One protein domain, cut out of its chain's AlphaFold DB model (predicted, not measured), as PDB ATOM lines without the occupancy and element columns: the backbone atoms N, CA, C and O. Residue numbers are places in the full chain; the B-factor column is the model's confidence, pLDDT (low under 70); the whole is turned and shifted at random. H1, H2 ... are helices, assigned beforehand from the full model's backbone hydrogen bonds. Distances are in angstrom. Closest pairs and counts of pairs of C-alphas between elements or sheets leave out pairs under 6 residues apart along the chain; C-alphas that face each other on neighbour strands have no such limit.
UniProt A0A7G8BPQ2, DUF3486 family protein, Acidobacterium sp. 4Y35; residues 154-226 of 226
ATOM      1  N   VAL A 154     214.658 257.882 171.522       61.97
ATOM      2  CA  VAL A 154     215.976 257.445 172.018       61.97
ATOM      3  C   VAL A 154     217.111 258.332 171.487       61.97
ATOM      4  O   VAL A 154     218.081 258.601 172.201       61.97
ATOM      5  N   GLN A 155     217.020 258.809 170.243       61.09
ATOM      6  CA  GLN A 155     218.012 259.738 169.696       61.09
ATOM      7  C   GLN A 155     217.987 261.093 170.404       61.09
ATOM      8  O   GLN A 155     219.047 261.663 170.667       61.09
ATOM      9  N   GLU A 156     216.802 261.610 170.708       60.97
ATOM     10  CA  GLU A 156     216.635 262.877 171.420       60.97
ATOM     11  C   GLU A 156     217.171 262.784 172.852       60.97
ATOM     12  O   GLU A 156     217.956 263.620 173.300       60.97
ATOM     13  N   ALA A 157     216.851 261.681 173.512       61.31
ATOM     14  CA  ALA A 157     217.332 261.327 174.830       61.31
ATOM     15  C   ALA A 157     218.874 261.258 174.908       61.31
ATOM     16  O   ALA A 157     219.490 261.880 175.774       61.31
ATOM     17  N   ARG A 158     219.528 260.606 173.932       63.03
ATOM     18  CA  ARG A 158     221.000 260.591 173.822       63.03
ATOM     19  C   ARG A 158     221.607 261.973 173.589       63.03
ATOM     20  O   ARG A 158     222.692 262.251 174.093       63.03
ATOM     21  N   LYS A 159     220.952 262.835 172.803       68.25
ATOM     22  CA  LYS A 159     221.433 264.210 172.590       68.25
ATOM     23  C   LYS A 159     221.431 265.005 173.895       68.25
ATOM     24  O   LYS A 159     222.357 265.783 174.111       68.25
ATOM     25  N   ASN A 160     220.437 264.787 174.754       66.12
ATOM     26  CA  ASN A 160     220.357 265.448 176.054       66.12
ATOM     27  C   ASN A 160     221.450 264.962 177.016       66.12
ATOM     28  O   ASN A 160     222.156 265.802 177.562       66.12
ATOM     29  N   ASP A 161     221.693 263.651 177.117       68.44
ATOM     30  CA  ASP A 161     222.794 263.096 177.931       68.44
ATOM     31  C   ASP A 161     224.167 263.642 177.485       68.44
ATOM     32  O   ASP A 161     224.978 264.107 178.287       68.44
ATOM     33  N   ILE A 162     224.423 263.710 176.172       72.06
ATOM     34  CA  ILE A 162     225.659 264.325 175.651       72.06
ATOM     35  C   ILE A 162     225.778 265.793 176.084       72.06
ATOM     36  O   ILE A 162     226.874 266.248 176.427       72.06
ATOM     37  N   ARG A 163     224.664 266.531 176.081       70.94
ATOM     38  CA  ARG A 163     224.626 267.938 176.488       70.94
ATOM     39  C   ARG A 163     224.907 268.097 177.981       70.94
ATOM     40  O   ARG A 163     225.684 268.973 178.349       70.94
ATOM     41  N   GLU A 164     224.352 267.233 178.825       69.81
ATOM     42  CA  GLU A 164     224.618 267.218 180.268       69.81
ATOM     43  C   GLU A 164     226.084 266.899 180.575       69.81
ATOM     44  O   GLU A 164     226.729 267.599 181.359       69.81
ATOM     45  N   ARG A 165     226.674 265.924 179.874       74.81
ATOM     46  CA  ARG A 165     228.112 265.629 179.988       74.81
ATOM     47  C   ARG A 165     228.976 266.812 179.564       74.81
ATOM     48  O   ARG A 165     230.013 267.058 180.180       74.81
ATOM     49  N   GLN A 166     228.569 267.548 178.530       75.75
ATOM     50  CA  GLN A 166     229.243 268.781 178.121       75.75
ATOM     51  C   GLN A 166     229.195 269.845 179.218       75.75
ATOM     52  O   GLN A 166     230.240 270.395 179.562       75.75
ATOM     53  N   VAL A 167     228.027 270.061 179.828       83.62
ATOM     54  CA  VAL A 167     227.874 270.989 180.960       83.62
ATOM     55  C   VAL A 167     228.776 270.577 182.127       83.62
ATOM     56  O   VAL A 167     229.527 271.404 182.637       83.62
ATOM     57  N   ALA A 168     228.814 269.291 182.484       82.38
ATOM     58  CA  ALA A 168     229.678 268.790 183.555       82.38
ATOM     59  C   ALA A 168     231.181 268.992 183.267       82.38
ATOM     60  O   ALA A 168     231.976 269.253 184.174       82.38
ATOM     61  N   VAL A 169     231.603 268.873 182.004       87.06
ATOM     62  CA  VAL A 169     232.985 269.174 181.594       87.06
ATOM     63  C   VAL A 169     233.279 270.668 181.717       87.06
ATOM     64  O   VAL A 169     234.358 271.037 182.187       87.06
ATOM     65  N   ASP A 170     232.343 271.524 181.325       82.19
ATOM     66  CA  ASP A 170     232.524 272.972 181.395       82.19
ATOM     67  C   ASP A 170     232.529 273.484 182.845       82.19
ATOM     68  O   ASP A 170     233.375 274.309 183.191       82.19
ATOM     69  N   GLU A 171     231.726 272.901 183.737       84.56
ATOM     70  CA  GLU A 171     231.813 273.151 185.184       84.56
ATOM     71  C   GLU A 171     233.184 272.774 185.763       84.56
ATOM     72  O   GLU A 171     233.753 273.507 186.576       84.56
ATOM     73  N   ARG A 172     233.768 271.646 185.333       84.56
ATOM     74  CA  ARG A 172     235.124 271.253 185.760       84.56
ATOM     75  C   ARG A 172     236.183 272.241 185.279       84.56
ATOM     76  O   ARG A 172     237.116 272.532 186.027       84.56
ATOM     77  N   LYS A 173     236.051 272.765 184.055       86.06
ATOM     78  CA  LYS A 173     236.955 273.806 183.540       86.06
ATOM     79  C   LYS A 173     236.828 275.099 184.341       86.06
ATOM     80  O   LYS A 173     237.854 275.676 184.686       86.06
ATOM     81  N   LEU A 174     235.604 275.517 184.669       87.56
ATOM     82  CA  LEU A 174     235.343 276.686 185.513       87.56
ATOM     83  C   LEU A 174     236.028 276.555 186.876       87.56
ATOM     84  O   LEU A 174     236.823 277.417 187.237       87.56
ATOM     85  N   LYS A 175     235.856 275.420 187.565       87.31
ATOM     86  CA  LYS A 175     236.543 275.163 188.845       87.31
ATOM     87  C   LYS A 175     238.068 275.189 188.726       87.31
ATOM     88  O   LYS A 175     238.757 275.668 189.623       87.31
ATOM     89  N   ALA A 176     238.620 274.676 187.627       85.88
ATOM     90  CA  ALA A 176     240.063 274.722 187.394       85.88
ATOM     91  C   ALA A 176     240.573 276.158 187.168       85.88
ATOM     92  O   ALA A 176     241.678 276.489 187.606       85.88
ATOM     93  N   LEU A 177     239.780 277.010 186.509       85.56
ATOM     94  CA  LEU A 177     240.080 278.434 186.353       85.56
ATOM     95  C   LEU A 177     240.018 279.167 187.697       85.56
ATOM     96  O   LEU A 177     240.977 279.857 188.035       85.56
ATOM     97  N   GLU A 178     238.972 278.944 188.492       86.50
ATOM     98  CA  GLU A 178     238.833 279.516 189.840       86.50
ATOM     99  C   GLU A 178     240.020 279.140 190.737       86.50
ATOM    100  O   GLU A 178     240.655 280.007 191.337       86.50
ATOM    101  N   ALA A 179     240.401 277.858 190.766       85.75
ATOM    102  CA  ALA A 179     241.551 277.394 191.540       85.75
ATOM    103  C   ALA A 179     242.863 278.052 191.084       85.75
ATOM    104  O   ALA A 179     243.736 278.355 191.903       85.75
ATOM    105  N   ARG A 180     243.019 278.292 189.774       81.56
ATOM    106  CA  ARG A 180     244.180 278.998 189.223       81.56
ATOM    107  C   ARG A 180     244.192 280.457 189.666       81.56
ATOM    108  O   ARG A 180     245.245 280.939 190.086       81.56
ATOM    109  N   GLU A 181     243.061 281.152 189.604       83.12
ATOM    110  CA  GLU A 181     242.951 282.532 190.087       83.12
ATOM    111  C   GLU A 181     243.254 282.629 191.580       83.12
ATOM    112  O   GLU A 181     244.053 283.474 191.984       83.12
ATOM    113  N   GLU A 182     242.732 281.713 192.394       83.06
ATOM    114  CA  GLU A 182     242.974 281.698 193.836       83.06
ATOM    115  C   GLU A 182     244.462 281.498 194.168       83.06
ATOM    116  O   GLU A 182     245.026 282.192 195.015       83.06
ATOM    117  N   LEU A 183     245.147 280.606 193.445       81.75
ATOM    118  CA  LEU A 183     246.595 280.410 193.564       81.75
ATOM    119  C   LEU A 183     247.375 281.678 193.190       81.75
ATOM    120  O   LEU A 183     248.391 282.000 193.810       81.75
ATOM    121  N   THR A 184     246.894 282.400 192.180       79.81
ATOM    122  CA  THR A 184     247.482 283.669 191.739       79.81
ATOM    123  C   THR A 184     247.279 284.747 192.807       79.81
ATOM    124  O   THR A 184     248.233 285.436 193.169       79.81
ATOM    125  N   ARG A 185     246.083 284.811 193.404       80.81
ATOM    126  CA  ARG A 185     245.747 285.719 194.506       80.81
ATOM    127  C   ARG A 185     246.596 285.458 195.749       80.81
ATOM    128  O   ARG A 185     247.165 286.392 196.295       80.81
ATOM    129  N   ARG A 186     246.773 284.194 196.149       81.38
ATOM    130  CA  ARG A 186     247.625 283.820 197.294       81.38
ATOM    131  C   ARG A 186     249.094 284.180 197.080       81.38
ATOM    132  O   ARG A 186     249.764 284.607 198.014       81.38
ATOM    133  N   LYS A 187     249.615 284.012 195.857       78.88
ATOM    134  CA  LYS A 187     250.981 284.448 195.518       78.88
ATOM    135  C   LYS A 187     251.124 285.961 195.649       78.88
ATOM    136  O   LYS A 187     252.104 286.416 196.230       78.88
ATOM    137  N   LEU A 188     250.134 286.706 195.163       76.31
ATOM    138  CA  LEU A 188     250.079 288.156 195.301       76.31
ATOM    139  C   LEU A 188     250.013 288.597 196.764       76.31
ATOM    140  O   LEU A 188     250.815 289.425 197.173       76.31
ATOM    141  N   GLU A 189     249.133 288.001 197.568       77.81
ATOM    142  CA  GLU A 189     249.028 288.269 199.008       77.81
ATOM    143  C   GLU A 189     250.345 287.969 199.746       77.81
ATOM    144  O   GLU A 189     250.815 288.776 200.540       77.81
ATOM    145  N   ALA A 190     251.008 286.847 199.450       80.06
ATOM    146  CA  ALA A 190     252.288 286.512 200.075       80.06
ATOM    147  C   ALA A 190     253.420 287.479 199.678       80.06
ATOM    148  O   ALA A 190     254.322 287.754 200.476       80.06
ATOM    149  N   GLU A 191     253.416 287.983 198.443       72.56
ATOM    150  CA  GLU A 191     254.395 288.971 197.980       72.56
ATOM    151  C   GLU A 191     254.122 290.364 198.558       72.56
ATOM    152  O   GLU A 191     255.068 291.013 199.014       72.56
ATOM    153  N   THR A 192     252.861 290.799 198.641       75.44
ATOM    154  CA  THR A 192     252.495 292.061 199.305       75.44
ATOM    155  C   THR A 192     252.813 292.016 200.797       75.44
ATOM    156  O   THR A 192     253.327 292.993 201.336       75.44
ATOM    157  N   GLU A 193     252.631 290.874 201.463       77.75
ATOM    158  CA  GLU A 193     252.986 290.699 202.875       77.75
ATOM    159  C   GLU A 193     254.511 290.717 203.099       77.75
ATOM    160  O   GLU A 193     255.008 291.307 204.064       77.75
ATOM    161  N   LYS A 194     255.296 290.118 202.190       75.06
ATOM    162  CA  LYS A 194     256.770 290.216 202.204       75.06
ATOM    163  C   LYS A 194     257.243 291.648 201.964       75.06
ATOM    164  O   LYS A 194     258.162 292.098 202.650       75.06
ATOM    165  N   ALA A 195     256.624 292.361 201.027       68.88
ATOM    166  CA  ALA A 195     256.903 293.771 200.783       68.88
ATOM    167  C   ALA A 195     256.549 294.622 202.011       68.88
ATOM    168  O   ALA A 195     257.381 295.401 202.460       68.88
ATOM    169  N   ALA A 196     255.395 294.393 202.641       70.81
ATOM    170  CA  ALA A 196     254.995 295.065 203.877       70.81
ATOM    171  C   ALA A 196     255.983 294.809 205.035       70.81
ATOM    172  O   ALA A 196     256.350 295.740 205.751       70.81
ATOM    173  N   LYS A 197     256.489 293.575 205.187       74.75
ATOM    174  CA  LYS A 197     257.527 293.231 206.184       74.75
ATOM    175  C   LYS A 197     258.887 293.877 205.895       74.75
ATOM    176  O   LYS A 197     259.632 294.163 206.828       74.75
ATOM    177  N   LYS A 198     259.241 294.098 204.626       68.19
ATOM    178  CA  LYS A 198     260.433 294.879 204.248       68.19
ATOM    179  C   LYS A 198     260.234 296.377 204.511       68.19
ATOM    180  O   LYS A 198     261.169 297.043 204.950       68.19
ATOM    181  N   LEU A 199     259.014 296.876 204.299       64.75
ATOM    182  CA  LEU A 199     258.607 298.259 204.558       64.75
ATOM    183  C   LEU A 199     258.701 298.597 206.051       64.75
ATOM    184  O   LEU A 199     259.295 299.608 206.412       64.75
ATOM    185  N   SER A 200     258.222 297.708 206.929       66.88
ATOM    186  CA  SER A 200     258.303 297.892 208.387       66.88
ATOM    187  C   SER A 200     259.726 297.813 208.953       66.88
ATOM    188  O   SER A 200     259.989 298.353 210.023       66.88
ATOM    189  N   LYS A 201     260.658 297.176 208.232       72.19
ATOM    190  CA  LYS A 201     262.091 297.117 208.572       72.19
ATOM    191  C   LYS A 201     262.921 298.248 207.946       72.19
ATOM    192  O   LYS A 201     264.134 298.261 208.128       72.19
ATOM    193  N   GLY A 202     262.301 299.163 207.194       59.22
ATOM    194  CA  GLY A 202     262.985 300.291 206.548       59.22
ATOM    195  C   GLY A 202     263.917 299.909 205.387       59.22
ATOM    196  O   GLY A 202     264.761 300.710 205.003       59.22
ATOM    197  N   GLN A 203     263.785 298.701 204.824       64.00
ATOM    198  CA  GLN A 203     264.653 298.159 203.761       64.00
ATOM    199  C   GLN A 203     263.924 298.020 202.413       64.00
ATOM    200  O   GLN A 203     264.228 297.129 201.619       64.00
ATOM    201  N   LEU A 204     262.910 298.849 202.161       60.66
ATOM    202  CA  LEU A 204     262.167 298.802 200.907       60.66
ATOM    203  C   LEU A 204     262.899 299.612 199.830       60.66
ATOM    204  O   LEU A 204     263.109 300.811 199.996       60.66
ATOM    205  N   THR A 205     263.274 298.965 198.729       68.12
ATOM    206  CA  THR A 205     263.937 299.631 197.600       68.12
ATOM    207  C   THR A 205     262.927 300.017 196.507       68.12
ATOM    208  O   THR A 205     261.913 299.333 196.341       68.12
ATOM    209  N   PRO A 206     263.179 301.081 195.717       65.38
ATOM    210  CA  PRO A 206     262.335 301.445 194.571       65.38
ATOM    211  C   PRO A 206     262.225 300.325 193.521       65.38
ATOM    212  O   PRO A 206     261.177 300.143 192.903       65.38
ATOM    213  N   GLU A 207     263.280 299.520 193.366       66.88
ATOM    214  CA  GLU A 207     263.294 298.347 192.483       66.88
ATOM    215  C   GLU A 207     262.362 297.225 192.967       66.88
ATOM    216  O   GLU A 207     261.716 296.569 192.148       66.88
ATOM    217  N   ASP A 208     262.253 297.018 194.284       63.69
ATOM    218  CA  ASP A 208     261.318 296.049 194.868       63.69
ATOM    219  C   ASP A 208     259.856 296.455 194.595       63.69
ATOM    220  O   ASP A 208     259.030 295.594 194.289       63.69
ATOM    221  N   LEU A 209     259.538 297.756 194.632       65.06
ATOM    222  CA  LEU A 209     258.215 298.282 194.260       65.06
ATOM    223  C   LEU A 209     257.939 298.143 192.757       65.06
ATOM    224  O   LEU A 209     256.838 297.748 192.371       65.06
ATOM    225  N   GLY A 210     258.941 298.411 191.914       67.56
ATOM    226  CA  GLY A 210     258.841 298.261 190.461       67.56
ATOM    227  C   GLY A 210     258.570 296.819 190.027       67.56
ATOM    228  O   GLY A 210     257.667 296.579 189.229       67.56
ATOM    229  N   ARG A 211     259.276 295.838 190.611       69.50
ATOM    230  CA  ARG A 211     259.034 294.408 190.332       69.50
ATOM    231  C   ARG A 211     257.643 293.959 190.758       69.50
ATOM    232  O   ARG A 211     257.034 293.139 190.074       69.50
ATOM    233  N   LEU A 212     257.145 294.476 191.878       67.69
ATOM    234  CA  LEU A 212     255.816 294.135 192.378       67.69
ATOM    235  C   LEU A 212     254.731 294.739 191.476       67.69
ATOM    236  O   LEU A 212     253.784 294.042 191.121       67.69
ATOM    237  N   ALA A 213     254.900 295.980 191.013       65.00
ATOM    238  CA  ALA A 213     253.992 296.615 190.056       65.00
ATOM    239  C   ALA A 213     253.972 295.905 188.687       65.00
ATOM    240  O   ALA A 213     252.898 295.682 188.123       65.00
ATOM    241  N   GLU A 214     255.135 295.476 188.189       72.62
ATOM    242  CA  GLU A 214     255.255 294.758 186.915       72.62
ATOM    243  C   GLU A 214     254.599 293.376 186.968       72.62
ATOM    244  O   GLU A 214     253.853 293.008 186.063       72.62
ATOM    245  N   ARG A 215     254.793 292.621 188.054       66.75
ATOM    246  CA  ARG A 215     254.183 291.290 188.204       66.75
ATOM    247  C   ARG A 215     252.694 291.313 188.533       66.75
ATOM    248  O   ARG A 215     251.987 290.394 188.129       66.75
ATOM    249  N   THR A 216     252.235 292.319 189.272       63.12
ATOM    250  CA  THR A 216     250.844 292.398 189.748       63.12
ATOM    251  C   THR A 216     249.921 293.050 188.728       63.12
ATOM    252  O   THR A 216     248.789 292.609 188.553       63.12
ATOM    253  N   PHE A 217     250.407 294.088 188.044       66.38
ATOM    254  CA  PHE A 217     249.597 294.923 187.156       66.38
ATOM    255  C   PHE A 217     250.120 294.963 185.714       66.38
ATOM    256  O   PHE A 217     249.521 295.628 184.874       66.38
ATOM    257  N   GLY A 218     251.234 294.284 185.404       67.12
ATOM    258  CA  GLY A 218     251.860 294.352 184.077       67.12
ATOM    259  C   GLY A 218     252.489 295.716 183.769       67.12
ATOM    260  O   GLY A 218     252.789 296.009 182.612       67.12
ATOM    261  N   LEU A 219     252.660 296.574 184.780       63.47
ATOM    262  CA  LEU A 219     253.171 297.931 184.616       63.47
ATOM    263  C   LEU A 219     254.699 297.915 184.661       63.47
ATOM    264  O   LEU A 219     255.286 297.592 185.691       63.47
ATOM    265  N   LYS A 220     255.350 298.271 183.549       59.72
ATOM    266  CA  LYS A 220     256.815 298.376 183.496       59.72
ATOM    267  C   LYS A 220     257.323 299.371 184.552       59.72
ATOM    268  O   LYS A 220     256.689 300.413 184.740       59.72
ATOM    269  N   PRO A 221     258.460 299.091 185.212       55.00
ATOM    270  CA  PRO A 221     259.004 299.978 186.230       55.00
ATOM    271  C   PRO A 221     259.305 301.354 185.627       55.00
ATOM    272  O   PRO A 221     259.930 301.462 184.571       55.00
ATOM    273  N   VAL A 222     258.840 302.412 186.295       57.69
ATOM    274  CA  VAL A 222     259.135 303.791 185.896       57.69
ATOM    275  C   VAL A 222     260.618 304.026 186.159       57.69
ATOM    276  O   VAL A 222     261.056 304.011 187.308       57.69
ATOM    277  N   ALA A 223     261.398 304.194 185.094       50.09
ATOM    278  CA  ALA A 223     262.805 304.542 185.198       50.09
ATOM    279  C   ALA A 223     262.922 305.931 185.838       50.09
ATOM    280  O   ALA A 223     262.627 306.944 185.205       50.09
ATOM    281  N   THR A 224     263.337 305.994 187.101       44.00
ATOM    282  CA  THR A 224     263.827 307.239 187.691       44.00
ATOM    283  C   THR A 224     265.192 307.534 187.080       44.00
ATOM    284  O   THR A 224     266.191 306.927 187.463       44.00
ATOM    285  N   HIS A 225     265.218 308.427 186.089       40.44
ATOM    286  CA  HIS A 225     266.437 309.118 185.686       40.44
ATOM    287  C   HIS A 225     266.922 309.976 186.862       40.44
ATOM    288  O   HIS A 225     266.114 310.663 187.491       40.44
ATOM    289  N   GLY A 226     268.212 309.845 187.186       36.50
ATOM    290  CA  GLY A 226     268.907 310.681 188.168       36.50
ATOM    291  C   GLY A 226     269.127 312.106 187.689       36.50
ATOM    292  O   GLY A 226     268.978 312.354 186.470       36.50
TER     293      GLY A 226
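AT A GLANCE: This is residues 154 to 226 of the 226 residues of the protein "DUF3486 family protein" of Acidobacterium sp. 4Y35 (UniProt A0A7G8BPQ2). What shape does the printed part make? It is a lopsided helical hairpin: one very long helix, H1, with the short helix H2 folded back beside its last part, while residues 154 to 183 of H1 stick out as a long free arm. After H2 the tail, residues 218 to 226, turns back again as a stretch with no named element and ends at Gly 226, the chain's last residue. What is it made of, and how large is it? The 73 printed residues have two named helices, H1 then H2, and no named strand, and the class is all helix. The whole is extended, with a radius of gyration of the C-alphas of 22.5 A and spans of 76 by 26 by 7 A.

IN THESE COORDINATES: Where does H1 run? H1 holds residues 154 to 200, from C-alpha 154 at (215.976, 257.445, 172.018) to C-alpha 200 at (258.303, 297.892, 208.387), 68.9 A. Where is H2? H2 holds residues 206 to 217 and ends with C-alpha 217 at (249.597, 294.923, 187.156).

HOW THE PARTS SIT: How do the helices meet? H1 touches H2 with residues 188 to 195 alone, and the closest C-alphas, those of Leu 188 and Thr 216, are 7.0 A apart. They form a helical hairpin, running opposite ways at a shallow tilt of 12 degrees. What do their backbones show? In H1 and H2 every O i to N i+4 pair is within hydrogen-bond range.

THE WHOLE: How far does it reach? The two C-alphas farthest apart, those of Val 154 and Gly 226, are 76.8 A apart; without the free stretch the body spans 34 by 26 by 7 A. Is it continuous? The printed part has no cut, and the link from H1 to H2 is tight. Where is confidence low? The mean pLDDT of the printed part is 71.0, and 37 residues are under 70, among them residues 154 to 161, 202 to 213 and 215 to 226.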